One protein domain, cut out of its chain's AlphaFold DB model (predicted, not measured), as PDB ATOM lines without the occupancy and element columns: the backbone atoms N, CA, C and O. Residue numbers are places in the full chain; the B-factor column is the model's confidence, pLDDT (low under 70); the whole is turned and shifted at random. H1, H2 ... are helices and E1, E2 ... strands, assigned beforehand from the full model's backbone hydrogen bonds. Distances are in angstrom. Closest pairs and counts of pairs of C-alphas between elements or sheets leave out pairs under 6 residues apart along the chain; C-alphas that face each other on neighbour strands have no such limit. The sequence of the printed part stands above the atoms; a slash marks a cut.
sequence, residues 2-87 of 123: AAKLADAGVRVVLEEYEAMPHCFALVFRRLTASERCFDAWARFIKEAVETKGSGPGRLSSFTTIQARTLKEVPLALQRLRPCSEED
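AT A GLANCE: This is residues 2 to 87 of the 123 residues of the protein "Acetyl-hydrolase" of Magnaporthiopsis poae (strain ATCC 64411 / 73-15) (UniProt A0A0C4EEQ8). A small three-stranded sheet stands at the middle, and the long helix H3 runs alongside its edge strand E1, loosely set beside it. The short helices H1 and H4 sit together near the end of the sheet where E1 and E2 begin, while H2 sits by the first part of H3, and residues 49 to 54 stick out. The printed part has 86 residues, with four named helices and three named strands in the order H1 E1 H2 H3 E2 E3 H4. The sheet is mixed, in the order E1 E2 E3, and the class is mixed, helices and strands. The whole is only just loose, close to compact, with a radius of gyration of the C-alphas of 14.5 A, and flat, spanning 38 by 38 by 20 A.

IN THESE COORDINATES: H1, residues 2 to 7, begins at C-alpha 2 at (-4.655, -27.446, 7.244) and is 8.7 A long. E1 is residues 13 to 17, 13.1 A. H2 is residues 24 to 27, 5.2 A. H3, residues 32 to 50, runs 26.9 A from C-alpha 32 at (-29.077, -23.344, 7.339). E2 is residues 61 to 65, 12.4 A, and E3 is residues 72 to 74, 6.8 A. H4, residues 77 to 80, is 5.4 A long and ends at C-alpha 80 at (-5.785, -30.532, 14.000).

HOW THE PARTS SIT: E1 and E2 are parallel neighbours at 12 degrees, with N 14 and O 61 within hydrogen-bond range at 2.8 A and N 65 and O 16 at 2.7 A. E2 and E3 form a hairpin, antiparallel at 132 degrees, with N 64 and O 73 within hydrogen-bond range at 2.8 A. E1, H2 H3 and E2 form a strand-helix-strand unit, two parallel neighbour strands with helices between, and its crossover is left-handed. H3 and E1 are near each other, with 6 pairs of C-alphas within 10 A, and H3 only grazes the sheet with its residues 33 to 44. H3 touches H2 with its residues 33 to 38 alone; the closest C-alphas of the two, those of Ala 25 and Ser 34, are 4.2 A apart. H1 touches H4, the closest C-alphas being those of Ala 3 and Leu 77 at 6.0 A. H1 only grazes the sheet with residues 2 to 6. H4 only grazes it with residues 77 to 80, and is only just on it, with 5 pairs of C-alphas within 10 A. H1 and H3 are apart. In H1 and H3 every O i to N i+4 pair is within hydrogen-bond range; H2 and H4 are too short for such a pair.

THE WHOLE: The C-alphas of Arg 30 and Glu 86, the two farthest apart, are 42.2 A apart. The printed part has no cut, and no link is long. Residues 49 to 54 stand free. The mean pLDDT of the printed part is 89.1, and residues 51 to 58 are under 70.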
ATOM      1  N   ALA A   2      -4.594 -28.872   6.883       91.81
ATOM      2  CA  ALA A   2      -4.655 -27.446   7.244       91.81
ATOM      3  C   ALA A   2      -3.510 -26.969   8.165       91.81
ATOM      4  O   ALA A   2      -2.844 -25.996   7.827       91.81
ATOM      5  N   ALA A   3      -3.219 -27.692   9.255       91.12
ATOM      6  CA  ALA A   3      -2.094 -27.369  10.143       91.12
ATOM      7  C   ALA A   3      -0.740 -27.359   9.409       91.12
ATOM      8  O   ALA A   3       0.005 -26.398   9.506       91.12
ATOM      9  N   LYS A   4      -0.470 -28.378   8.583       90.25
ATOM     10  CA  LYS A   4       0.765 -28.470   7.784       90.25
ATOM     11  C   LYS A   4       0.941 -27.285   6.829       90.25
ATOM     12  O   LYS A   4       2.046 -26.788   6.665       90.25
ATOM     13  N   LEU A   5      -0.140 -26.850   6.180       92.06
ATOM     14  CA  LEU A   5      -0.106 -25.694   5.282       92.06
ATOM     15  C   LEU A   5       0.166 -24.397   6.050       92.06
ATOM     16  O   LEU A   5       0.979 -23.590   5.607       92.06
ATOM     17  N   ALA A   6      -0.469 -24.229   7.212       90.56
ATOM     18  CA  ALA A   6      -0.230 -23.084   8.082       90.56
ATOM     19  C   ALA A   6       1.232 -23.028   8.562       90.56
ATOM     20  O   ALA A   6       1.857 -21.975   8.467       90.56
ATOM     21  N   ASP A   7       1.795 -24.167   8.984       89.94
ATOM     22  CA  ASP A   7       3.204 -24.289   9.388       89.94
ATOM     23  C   ASP A   7       4.169 -23.942   8.237       89.94
ATOM     24  O   ASP A   7       5.241 -23.387   8.461       89.94
ATOM     25  N   ALA A   8       3.775 -24.218   6.989       91.38
ATOM     26  CA  ALA A   8       4.536 -23.872   5.788       91.38
ATOM     27  C   ALA A   8       4.393 -22.393   5.361       91.38
ATOM     28  O   ALA A   8       4.828 -22.023   4.271       91.38
ATOM     29  N   GLY A   9       3.753 -21.547   6.174       89.38
ATOM     30  CA  GLY A   9       3.536 -20.129   5.875       89.38
ATOM     31  C   GLY A   9       2.429 -19.865   4.850       89.38
ATOM     32  O   GLY A   9       2.249 -18.728   4.409       89.38
ATOM     33  N   VAL A  10       1.660 -20.889   4.468       90.19
ATOM     34  CA  VAL A  10       0.494 -20.718   3.600       90.19
ATOM     35  C   VAL A  10      -0.653 -20.143   4.426       90.19
ATOM     36  O   VAL A  10      -0.936 -20.584   5.539       90.19
ATOM     37  N   ARG A  11      -1.358 -19.165   3.859       88.06
ATOM     38  CA  ARG A  11      -2.578 -18.622   4.461       88.06
ATOM     39  C   ARG A  11      -3.715 -19.626   4.312       88.06
ATOM     40  O   ARG A  11      -4.055 -20.006   3.193       88.06
ATOM     41  N   VAL A  12      -4.301 -20.042   5.430       91.31
ATOM     42  CA  VAL A  12      -5.322 -21.098   5.469       91.31
ATOM     43  C   VAL A  12      -6.572 -20.594   6.168       91.31
ATOM     44  O   VAL A  12      -6.501 -20.008   7.243       91.31
ATOM     45  N   VAL A  13      -7.722 -20.870   5.563       93.12
ATOM     46  CA  VAL A  13      -9.043 -20.644   6.148       93.12
ATOM     47  C   VAL A  13      -9.681 -22.012   6.306       93.12
ATOM     48  O   VAL A  13      -9.918 -22.699   5.312       93.12
ATOM     49  N   LEU A  14      -9.905 -22.427   7.546       95.25
ATOM     50  CA  LEU A  14     -10.542 -23.691   7.881       95.25
ATOM     51  C   LEU A  14     -11.805 -23.430   8.696       95.25
ATOM     52  O   LEU A  14     -11.742 -22.839   9.775       95.25
ATOM     53  N   GLU A  15     -12.921 -23.958   8.206       96.19
ATOM     54  CA  GLU A  15     -14.153 -24.092   8.971       96.19
ATOM     55  C   GLU A  15     -14.468 -25.576   9.181       96.19
ATOM     56  O   GLU A  15     -14.613 -26.335   8.221       96.19
ATOM     57  N   GLU A  16     -14.573 -25.992  10.437       95.50
ATOM     58  CA  GLU A  16     -15.050 -27.314  10.840       95.50
ATOM     59  C   GLU A  16     -16.525 -27.206  11.223       95.50
ATOM     60  O   GLU A  16     -16.869 -26.447  12.122       95.50
ATOM     61  N   TYR A  17     -17.407 -27.960  10.573       97.38
ATOM     62  CA  TYR A  17     -18.831 -27.954  10.907       97.38
ATOM     63  C   TYR A  17     -19.154 -29.125  11.828       97.38
ATOM     64  O   TYR A  17     -19.063 -30.288  11.432       97.38
ATOM     65  N   GLU A  18     -19.534 -28.814  13.065       97.06
ATOM     66  CA  GLU A  18     -19.820 -29.812  14.087       97.06
ATOM     67  C   GLU A  18     -21.018 -30.686  13.688       97.06
ATOM     68  O   GLU A  18     -22.050 -30.194  13.225       97.06
ATOM     69  N   ALA A  19     -20.878 -31.999  13.899       95.75
ATOM     70  CA  ALA A  19     -21.909 -33.008  13.640       95.75
ATOM     71  C   ALA A  19     -22.444 -33.036  12.193       95.75
ATOM     72  O   ALA A  19     -23.528 -33.570  11.947       95.75
ATOM     73  N   MET A  20     -21.690 -32.496  11.229       97.31
ATOM     74  CA  MET A  20     -22.051 -32.554   9.816       97.31
ATOM     75  C   MET A  20     -21.362 -33.729   9.108       97.31
ATOM     76  O   MET A  20     -20.156 -33.928   9.274       97.31
ATOM     77  N   PRO A  21     -22.090 -34.510   8.289       95.56
ATOM     78  CA  PRO A  21     -21.486 -35.571   7.495       95.56
ATOM     79  C   PRO A  21     -20.614 -35.002   6.369       95.56
ATOM     80  O   PRO A  21     -20.715 -33.833   5.981       95.56
ATOM     81  N   HIS A  22     -19.772 -35.862   5.793       94.81
ATOM     82  CA  HIS A  22     -18.994 -35.512   4.609       94.81
ATOM     83  C   HIS A  22     -19.917 -34.992   3.490       94.81
ATOM     84  O   HIS A  22     -20.988 -35.548   3.250       94.81
ATOM     85  N   CYS A  23     -19.515 -33.905   2.827       94.50
ATOM     86  CA  CYS A  23     -20.280 -33.242   1.763       94.50
ATOM     87  C   CYS A  23     -21.683 -32.720   2.146       94.50
ATOM     88  O   CYS A  23     -22.491 -32.483   1.246       94.50
ATOM     89  N   PHE A  24     -21.983 -32.481   3.432       96.44
ATOM     90  CA  PHE A  24     -23.315 -32.025   3.869       96.44
ATOM     91  C   PHE A  24     -23.848 -30.811   3.086       96.44
ATOM     92  O   PHE A  24     -25.028 -30.796   2.744       96.44
ATOM     93  N   ALA A  25     -22.984 -29.844   2.753       95.00
ATOM     94  CA  ALA A  25     -23.364 -28.637   2.021       95.00
ATOM     95  C   ALA A  25     -23.998 -28.968   0.658       95.00
ATOM     96  O   ALA A  25     -25.020 -28.401   0.285       95.00
ATOM     97  N   LEU A  26     -23.435 -29.943  -0.062       95.31
ATOM     98  CA  LEU A  26     -23.902 -30.346  -1.390       95.31
ATOM     99  C   LEU A  26     -25.172 -31.209  -1.324       95.31
ATOM    100  O   LEU A  26     -26.037 -31.103  -2.192       95.31
ATOM    101  N   VAL A  27     -25.279 -32.057  -0.297       96.75
ATOM    102  CA  VAL A  27     -26.367 -33.040  -0.160       96.75
ATOM    103  C   VAL A  27     -27.612 -32.417   0.475       96.75
ATOM    104  O   VAL A  27     -28.727 -32.599  -0.008       96.75
ATOM    105  N   PHE A  28     -27.439 -31.633   1.538       95.44
ATOM    106  CA  PHE A  28     -28.527 -31.083   2.340       95.44
ATOM    107  C   PHE A  28     -28.690 -29.585   2.103       95.44
ATOM    108  O   PHE A  28     -28.516 -28.765   3.003       95.44
ATOM    109  N   ARG A  29     -29.067 -29.219   0.877       90.06
ATOM    110  CA  ARG A  29     -29.138 -27.821   0.410       90.06
ATOM    111  C   ARG A  29     -30.094 -26.911   1.189       90.06
ATOM    112  O   ARG A  29     -30.007 -25.704   1.039       90.06
ATOM    113  N   ARG A  30     -31.022 -27.478   1.969       93.25
ATOM    114  CA  ARG A  30     -32.015 -26.737   2.771       93.25
ATOM    115  C   ARG A  30     -31.625 -26.577   4.243       93.25
ATOM    116  O   ARG A  30     -32.409 -26.043   5.019       93.25
ATOM    117  N   LEU A  31     -30.466 -27.093   4.660       95.44
ATOM    118  CA  LEU A  31     -29.960 -26.820   6.002       95.44
ATOM    119  C   LEU A  31     -29.360 -25.418   6.036       95.44
ATOM    120  O   LEU A  31     -28.553 -25.066   5.179       95.44
ATOM    121  N   THR A  32     -29.667 -24.668   7.087       95.81
ATOM    122  CA  THR A  32     -29.077 -23.344   7.339       95.81
ATOM    123  C   THR A  32     -27.547 -23.398   7.411       95.81
ATOM    124  O   THR A  32     -26.859 -22.497   6.938       95.81
ATOM    125  N   ALA A  33     -26.990 -24.496   7.937       96.38
ATOM    126  CA  ALA A  33     -25.550 -24.747   7.923       96.38
ATOM    127  C   ALA A  33     -24.983 -24.844   6.496       96.38
ATOM    128  O   ALA A  33     -23.881 -24.362   6.242       96.38
ATOM    129  N   SER A  34     -25.724 -25.464   5.571       96.62
ATOM    130  CA  SER A  34     -25.311 -25.607   4.172       96.62
ATOM    131  C   SER A  34     -25.309 -24.258   3.464       96.62
ATOM    132  O   SER A  34     -24.349 -23.950   2.769       96.62
ATOM    133  N   GLU A  35     -26.336 -23.433   3.686       96.00
ATOM    134  CA  GLU A  35     -26.403 -22.064   3.153       96.00
ATOM    135  C   GLU A  35     -25.223 -21.216   3.651       96.00
ATOM    136  O   GLU A  35     -24.474 -20.680   2.835       96.00
ATOM    137  N   ARG A  36     -24.959 -21.205   4.969       96.00
ATOM    138  CA  ARG A  36     -23.781 -20.531   5.551       96.00
ATOM    139  C   ARG A  36     -22.475 -21.019   4.917       96.00
ATOM    140  O   ARG A  36     -21.593 -20.210   4.636       96.00
ATOM    141  N   CYS A  37     -22.342 -22.330   4.706       96.81
ATOM    142  CA  CYS A  37     -21.155 -22.930   4.102       96.81
ATOM    143  C   CYS A  37     -20.942 -22.463   2.660       96.81
ATOM    144  O   CYS A  37     -19.836 -22.047   2.309       96.81
ATOM    145  N   PHE A  38     -22.002 -22.440   1.849       96.12
ATOM    146  CA  PHE A  38     -21.936 -21.901   0.494       96.12
ATOM    147  C   PHE A  38     -21.591 -20.413   0.474       96.12
ATOM    148  O   PHE A  38     -20.734 -20.010  -0.313       96.12
ATOM    149  N   ASP A  39     -22.187 -19.611   1.355       95.44
ATOM    150  CA  ASP A  39     -21.888 -18.181   1.454       95.44
ATOM    151  C   ASP A  39     -20.432 -17.930   1.861       95.44
ATOM    152  O   ASP A  39     -19.761 -17.052   1.309       95.44
ATOM    153  N   ALA A  40     -19.913 -18.714   2.811       94.81
ATOM    154  CA  ALA A  40     -18.519 -18.648   3.232       94.81
ATOM    155  C   ALA A  40     -17.565 -19.006   2.082       94.81
ATOM    156  O   ALA A  40     -16.588 -18.287   1.854       94.81
ATOM    157  N   TRP A  41     -17.862 -20.058   1.313       95.06
ATOM    158  CA  TRP A  41     -17.082 -20.430   0.130       95.06
ATOM    159  C   TRP A  41     -17.138 -19.366  -0.961       95.06
ATOM    160  O   TRP A  41     -16.094 -18.982  -1.482       95.06
ATOM    161  N   ALA A  42     -18.323 -18.847  -1.282       94.62
ATOM    162  CA  ALA A  42     -18.490 -17.800  -2.285       94.62
ATOM    163  C   ALA A  42     -17.699 -16.539  -1.911       94.62
ATOM    164  O   ALA A  42     -16.977 -15.987  -2.744       94.62
ATOM    165  N   ARG A  43     -17.769 -16.127  -0.639       91.88
ATOM    166  CA  ARG A  43     -16.983 -15.008  -0.107       91.88
ATOM    167  C   ARG A  43     -15.484 -15.279  -0.209       91.88
ATOM    168  O   ARG A  43     -14.753 -14.432  -0.712       91.88
ATOM    169  N   PHE A  44     -15.032 -16.460   0.214       90.62
ATOM    170  CA  PHE A  44     -13.624 -16.843   0.124       90.62
ATOM    171  C   PHE A  44     -13.112 -16.807  -1.321       90.62
ATOM    172  O   PHE A  44     -12.066 -16.218  -1.578       90.62
ATOM    173  N   ILE A  45     -13.853 -17.390  -2.268       91.25
ATOM    174  CA  ILE A  45     -13.486 -17.418  -3.691       91.25
ATOM    175  C   ILE A  45     -13.397 -15.998  -4.245       91.25
ATOM    176  O   ILE A  45     -12.399 -15.651  -4.876       91.25
ATOM    177  N   LYS A  46     -14.415 -15.170  -3.986       89.81
ATOM    178  CA  LYS A  46     -14.441 -13.775  -4.427       89.81
ATOM    179  C   LYS A  46     -13.207 -13.027  -3.932       89.81
ATOM    180  O   LYS A  46     -12.469 -12.457  -4.730       89.81
ATOM    181  N   GLU A  47     -12.938 -13.097  -2.634       85.19
ATOM    182  CA  GLU A  47     -11.779 -12.432  -2.046       85.19
ATOM    183  C   GLU A  47     -10.454 -12.958  -2.604       85.19
ATOM    184  O   GLU A  47      -9.560 -12.164  -2.896       85.19
ATOM    185  N   ALA A  48     -10.319 -14.275  -2.783       84.38
ATOM    186  CA  ALA A  48      -9.109 -14.895  -3.315       84.38
ATOM    187  C   ALA A  48      -8.790 -14.422  -4.743       84.38
ATOM    188  O   ALA A  48      -7.623 -14.223  -5.079       84.38
ATOM    189  N   VAL A  49      -9.819 -14.208  -5.567       86.12
ATOM    190  CA  VAL A  49      -9.669 -13.720  -6.945       86.12
ATOM    191  C   VAL A  49      -9.433 -12.206  -6.983       86.12
ATOM    192  O   VAL A  49      -8.572 -11.734  -7.725       86.12
ATOM    193  N   GLU A  50     -10.148 -11.433  -6.165       84.25
ATOM    194  CA  GLU A  50     -10.067  -9.966  -6.167       84.25
ATOM    195  C   GLU A  50      -8.751  -9.433  -5.575       84.25
ATOM    196  O   GLU A  50      -8.240  -8.408  -6.025       84.25
ATOM    197  N   THR A  51      -8.139 -10.135  -4.613       69.50
ATOM    198  CA  THR A  51      -6.912  -9.665  -3.933       69.50
ATOM    199  C   THR A  51      -5.594  -9.944  -4.673       69.50
ATOM    200  O   THR A  51      -4.523  -9.690  -4.114       69.50
ATOM    201  N   LYS A  52      -5.629 -10.425  -5.930       61.88
ATOM    202  CA  LYS A  52      -4.448 -10.720  -6.784       61.88
ATOM    203  C   LYS A  52      -3.279 -11.390  -6.031       61.88
ATOM    204  O   LYS A  52      -2.123 -11.036  -6.237       61.88
ATOM    205  N   GLY A  53      -3.562 -12.314  -5.112       54.28
ATOM    206  CA  GLY A  53      -2.550 -13.111  -4.400       54.28
ATOM    207  C   GLY A  53      -1.641 -12.379  -3.396       54.28
ATOM    208  O   GLY A  53      -1.036 -13.050  -2.560       54.28
ATOM    209  N   SER A  54      -1.584 -11.042  -3.390       50.62
ATOM    210  CA  SER A  54      -0.545 -10.277  -2.665       50.62
ATOM    211  C   SER A  54      -1.080  -9.173  -1.748       50.62
ATOM    212  O   SER A  54      -0.301  -8.404  -1.190       50.62
ATOM    213  N   GLY A  55      -2.396  -9.086  -1.546       48.97
ATOM    214  CA  GLY A  55      -2.960  -8.152  -0.571       48.97
ATOM    215  C   GLY A  55      -2.544  -8.504   0.874       48.97
ATOM    216  O   GLY A  55      -2.687  -9.671   1.266       48.97
ATOM    217  N   PRO A  56      -2.099  -7.535   1.701       45.88
ATOM    218  CA  PRO A  56      -1.690  -7.738   3.103       45.88
ATOM    219  C   PRO A  56      -2.841  -8.098   4.073       45.88
ATOM    220  O   PRO A  56      -2.678  -8.009   5.283       45.88
ATOM    221  N   GLY A  57      -4.020  -8.493   3.577       54.50
ATOM    222  CA  GLY A  57      -5.261  -8.437   4.357       54.50
ATOM    223  C   GLY A  57      -5.761  -9.732   5.001       54.50
ATOM    224  O   GLY A  57      -6.463  -9.653   6.005       54.50
ATOM    225  N   ARG A  58      -5.457 -10.924   4.464       65.38
ATOM    226  CA  ARG A  58      -6.084 -12.159   4.979       65.38
ATOM    227  C   ARG A  58      -5.157 -12.895   5.942       65.38
ATOM    228  O   ARG A  58      -4.149 -13.453   5.522       65.38
ATOM    229  N   LEU A  59      -5.506 -12.889   7.223       78.12
ATOM    230  CA  LEU A  59      -4.904 -13.763   8.228       78.12
ATOM    231  C   LEU A  59      -5.470 -15.180   8.075       78.12
ATOM    232  O   LEU A  59      -6.593 -15.359   7.597       78.12
ATOM    233  N   SER A  60      -4.692 -16.185   8.476       89.50
ATOM    234  CA  SER A  60      -5.227 -17.540   8.612       89.50
ATOM    235  C   SER A  60      -6.335 -17.556   9.668       89.50
ATOM    236  O   SER A  60      -6.220 -16.886  10.695       89.50
ATOM    237  N   SER A  61      -7.391 -18.332   9.435       92.62
ATOM    238  CA  SER A  61      -8.487 -18.508  10.386       92.62
ATOM    239  C   SER A  61      -8.837 -19.982  10.539       92.62
ATOM    240  O   SER A  61      -8.870 -20.736   9.567       92.62
ATOM    241  N   PHE A  62      -9.096 -20.386  11.778       95.19
ATOM    242  CA  PHE A  62      -9.459 -21.749  12.144       95.19
ATOM    243  C   PHE A  62     -10.655 -21.653  13.076       95.19
ATOM    244  O   PHE A  62     -10.540 -21.117  14.180       95.19
ATOM    245  N   THR A  63     -11.796 -22.158  12.628       96.38
ATOM    246  CA  THR A  63     -13.066 -21.972  13.328       96.38
ATOM    247  C   THR A  63     -13.857 -23.272  13.322       96.38
ATOM    248  O   THR A  63     -13.968 -23.927  12.289       96.38
ATOM    249  N   THR A  64     -14.442 -23.628  14.460       96.94
ATOM    250  CA  THR A  64     -15.502 -24.635  14.548       96.94
ATOM    251  C   THR A  64     -16.855 -23.930  14.539       96.94
ATOM    252  O   THR A  64     -17.071 -22.957  15.262       96.94
ATOM    253  N   ILE A  65     -17.769 -24.430  13.721       97.88
ATOM    254  CA  ILE A  65     -19.138 -23.960  13.558       97.88
ATOM    255  C   ILE A  65     -20.028 -24.925  14.317       97.88
ATOM    256  O   ILE A  65     -20.184 -26.081  13.916       97.88
ATOM    257  N   GLN A  66     -20.581 -24.459  15.431       97.50
ATOM    258  CA  GLN A  66     -21.360 -25.317  16.311       97.50
ATOM    259  C   GLN A  66     -22.668 -25.762  15.662       97.50
ATOM    260  O   GLN A  66     -23.355 -24.995  14.976       97.50
ATOM    261  N   ALA A  67     -23.039 -27.012  15.926       94.75
ATOM    262  CA  ALA A  67     -24.277 -27.577  15.420       94.75
ATOM    263  C   ALA A  67     -25.487 -26.809  15.976       94.75
ATOM    264  O   ALA A  67     -25.491 -26.362  17.124       94.75
ATOM    265  N   ARG A  68     -26.551 -26.696  15.170       91.31
ATOM    266  CA  ARG A  68     -27.828 -26.010  15.476       91.31
ATOM    267  C   ARG A  68     -27.740 -24.491  15.668       91.31
ATOM    268  O   ARG A  68     -28.621 -23.795  15.181       91.31
ATOM    269  N   THR A  69     -26.725 -23.981  16.363       95.38
ATOM    270  CA  THR A  69     -26.577 -22.550  16.680       95.38
ATOM    271  C   THR A  69     -25.788 -21.785  15.626       95.38
ATOM    272  O   THR A  69     -25.918 -20.568  15.551       95.38
ATOM    273  N   LEU A  70     -24.961 -22.482  14.834       96.00
ATOM    274  CA  LEU A  70     -24.010 -21.896  13.882       96.00
ATOM    275  C   LEU A  70     -23.012 -20.928  14.529       96.00
ATOM    276  O   LEU A  70     -22.404 -20.107  13.844       96.00
ATOM    277  N   LYS A  71     -22.830 -21.022  15.851       97.12
ATOM    278  CA  LYS A  71     -21.885 -20.182  16.575       97.12
ATOM    279  C   LYS A  71     -20.462 -20.525  16.149       97.12
ATOM    280  O   LYS A  71     -20.065 -21.689  16.155       97.12
ATOM    281  N   GLU A  72     -19.700 -19.488  15.841       97.44
ATOM    282  CA  GLU A  72     -18.284 -19.580  15.521       97.44
ATOM    283  C   GLU A  72     -17.455 -19.641  16.804       97.44
ATOM    284  O   GLU A  72     -17.577 -18.788  17.687       97.44
ATOM    285  N   VAL A  73     -16.611 -20.664  16.913       97.06
ATOM    286  CA  VAL A  73     -15.699 -20.860  18.041       97.06
ATOM    287  C   VAL A  73     -14.281 -21.030  17.498       97.06
ATOM    288  O   VAL A  73     -14.088 -21.838  16.588       97.06
ATOM    289  N   PRO A  74     -13.274 -20.312  18.032       96.31
ATOM    290  CA  PRO A  74     -11.891 -20.490  17.608       96.31
ATOM    291  C   PRO A  74     -11.433 -21.946  17.737       96.31
ATOM    292  O   PRO A  74     -11.571 -22.568  18.794       96.31
ATOM    293  N   LEU A  75     -10.859 -22.481  16.661       94.06
ATOM    294  CA  LEU A  75     -10.292 -23.821  16.619       94.06
ATOM    295  C   LEU A  75      -8.777 -23.740  16.807       94.06
ATOM    296  O   LEU A  75      -8.056 -23.158  16.001       94.06
ATOM    297  N   ALA A  76      -8.284 -24.350  17.881       90.44
ATOM    298  CA  ALA A  76      -6.852 -24.428  18.139       90.44
ATOM    299  C   ALA A  76      -6.159 -25.324  17.098       90.44
ATOM    300  O   ALA A  76      -6.516 -26.493  16.944       90.44
ATOM    301  N   LEU A  77      -5.133 -24.796  16.425       84.81
ATOM    302  CA  LEU A  77      -4.341 -25.510  15.413       84.81
ATOM    303  C   LEU A  77      -3.779 -26.844  15.918       84.81
ATOM    304  O   LEU A  77      -3.735 -27.825  15.180       84.81
ATOM    305  N   GLN A  78      -3.403 -26.900  17.193       84.31
ATOM    306  CA  GLN A  78      -2.864 -28.086  17.855       84.31
ATOM    307  C   GLN A  78      -3.874 -29.243  17.859       84.31
ATOM    308  O   GLN A  78      -3.485 -30.403  17.776       84.31
ATOM    309  N   ARG A  79      -5.184 -28.949  17.873       87.44
ATOM    310  CA  ARG A  79      -6.230 -29.981  17.792       87.44
ATOM    311  C   ARG A  79      -6.281 -30.658  16.420       87.44
ATOM    312  O   ARG A  79      -6.708 -31.803  16.336       87.44
ATOM    313  N   LEU A  80      -5.823 -29.984  15.362       86.12
ATOM    314  CA  LEU A  80      -5.785 -30.532  14.000       86.12
ATOM    315  C   LEU A  80      -4.616 -31.498  13.773       86.12
ATOM    316  O   LEU A  80      -4.632 -32.255  12.799       86.12
ATOM    317  N   ARG A  81      -3.587 -31.447  14.627       85.88
ATOM    318  CA  ARG A  81      -2.397 -32.308  14.567       85.88
ATOM    319  C   ARG A  81      -2.094 -32.877  15.961       85.88
ATOM    320  O   ARG A  81      -1.224 -32.362  16.655       85.88
ATOM    321  N   PRO A  82      -2.799 -33.946  16.373       83.06
ATOM    322  CA  PRO A  82      -2.606 -34.545  17.695       83.06
ATOM    323  C   PRO A  82      -1.227 -35.191  17.893       83.06
ATOM    324  O   PRO A  82      -0.794 -35.368  19.026       83.06
ATOM    325  N   CYS A  83      -0.551 -35.567  16.806       84.00
ATOM    326  CA  CYS A  83       0.782 -36.164  16.818       84.00
ATOM    327  C   CYS A  83       1.650 -35.622  15.669       84.00
ATOM    328  O   CYS A  83       1.152 -34.968  14.737       84.00
ATOM    329  N   SER A  84       2.960 -35.863  15.748       87.75
ATOM    330  CA  SER A  84       3.897 -35.525  14.673       87.75
ATOM    331  C   SER A  84       3.729 -36.447  13.456       87.75
ATOM    332  O   SER A  84       3.043 -37.471  13.515       87.75
ATOM    333  N   GLU A  85       4.326 -36.074  12.318       86.38
ATOM    334  CA  GLU A  85       4.308 -36.943  11.133       86.38
ATOM    335  C   GLU A  85       5.157 -38.200  11.362       86.38
ATOM    336  O   GLU A  85       4.808 -39.273  10.863       86.38
ATOM    337  N   GLU A  86       6.238 -38.083  12.136       90.88
ATOM    338  CA  GLU A  86       7.063 -39.201  12.580       90.88
ATOM    339  C   GLU A  86       6.256 -40.172  13.449       90.88
ATOM    340  O   GLU A  86       6.174 -41.357  13.119       90.88
ATOM    341  N   ASP A  87       5.572 -39.667  14.483       92.50
ATOM    342  CA  ASP A  87       4.746 -40.487  15.379       92.50
ATOM    343  C   ASP A  87       3.613 -41.177  14.614       92.50
ATOM    344  O   ASP A  87       3.325 -42.356  14.826       92.50
TER     345      ASP A  87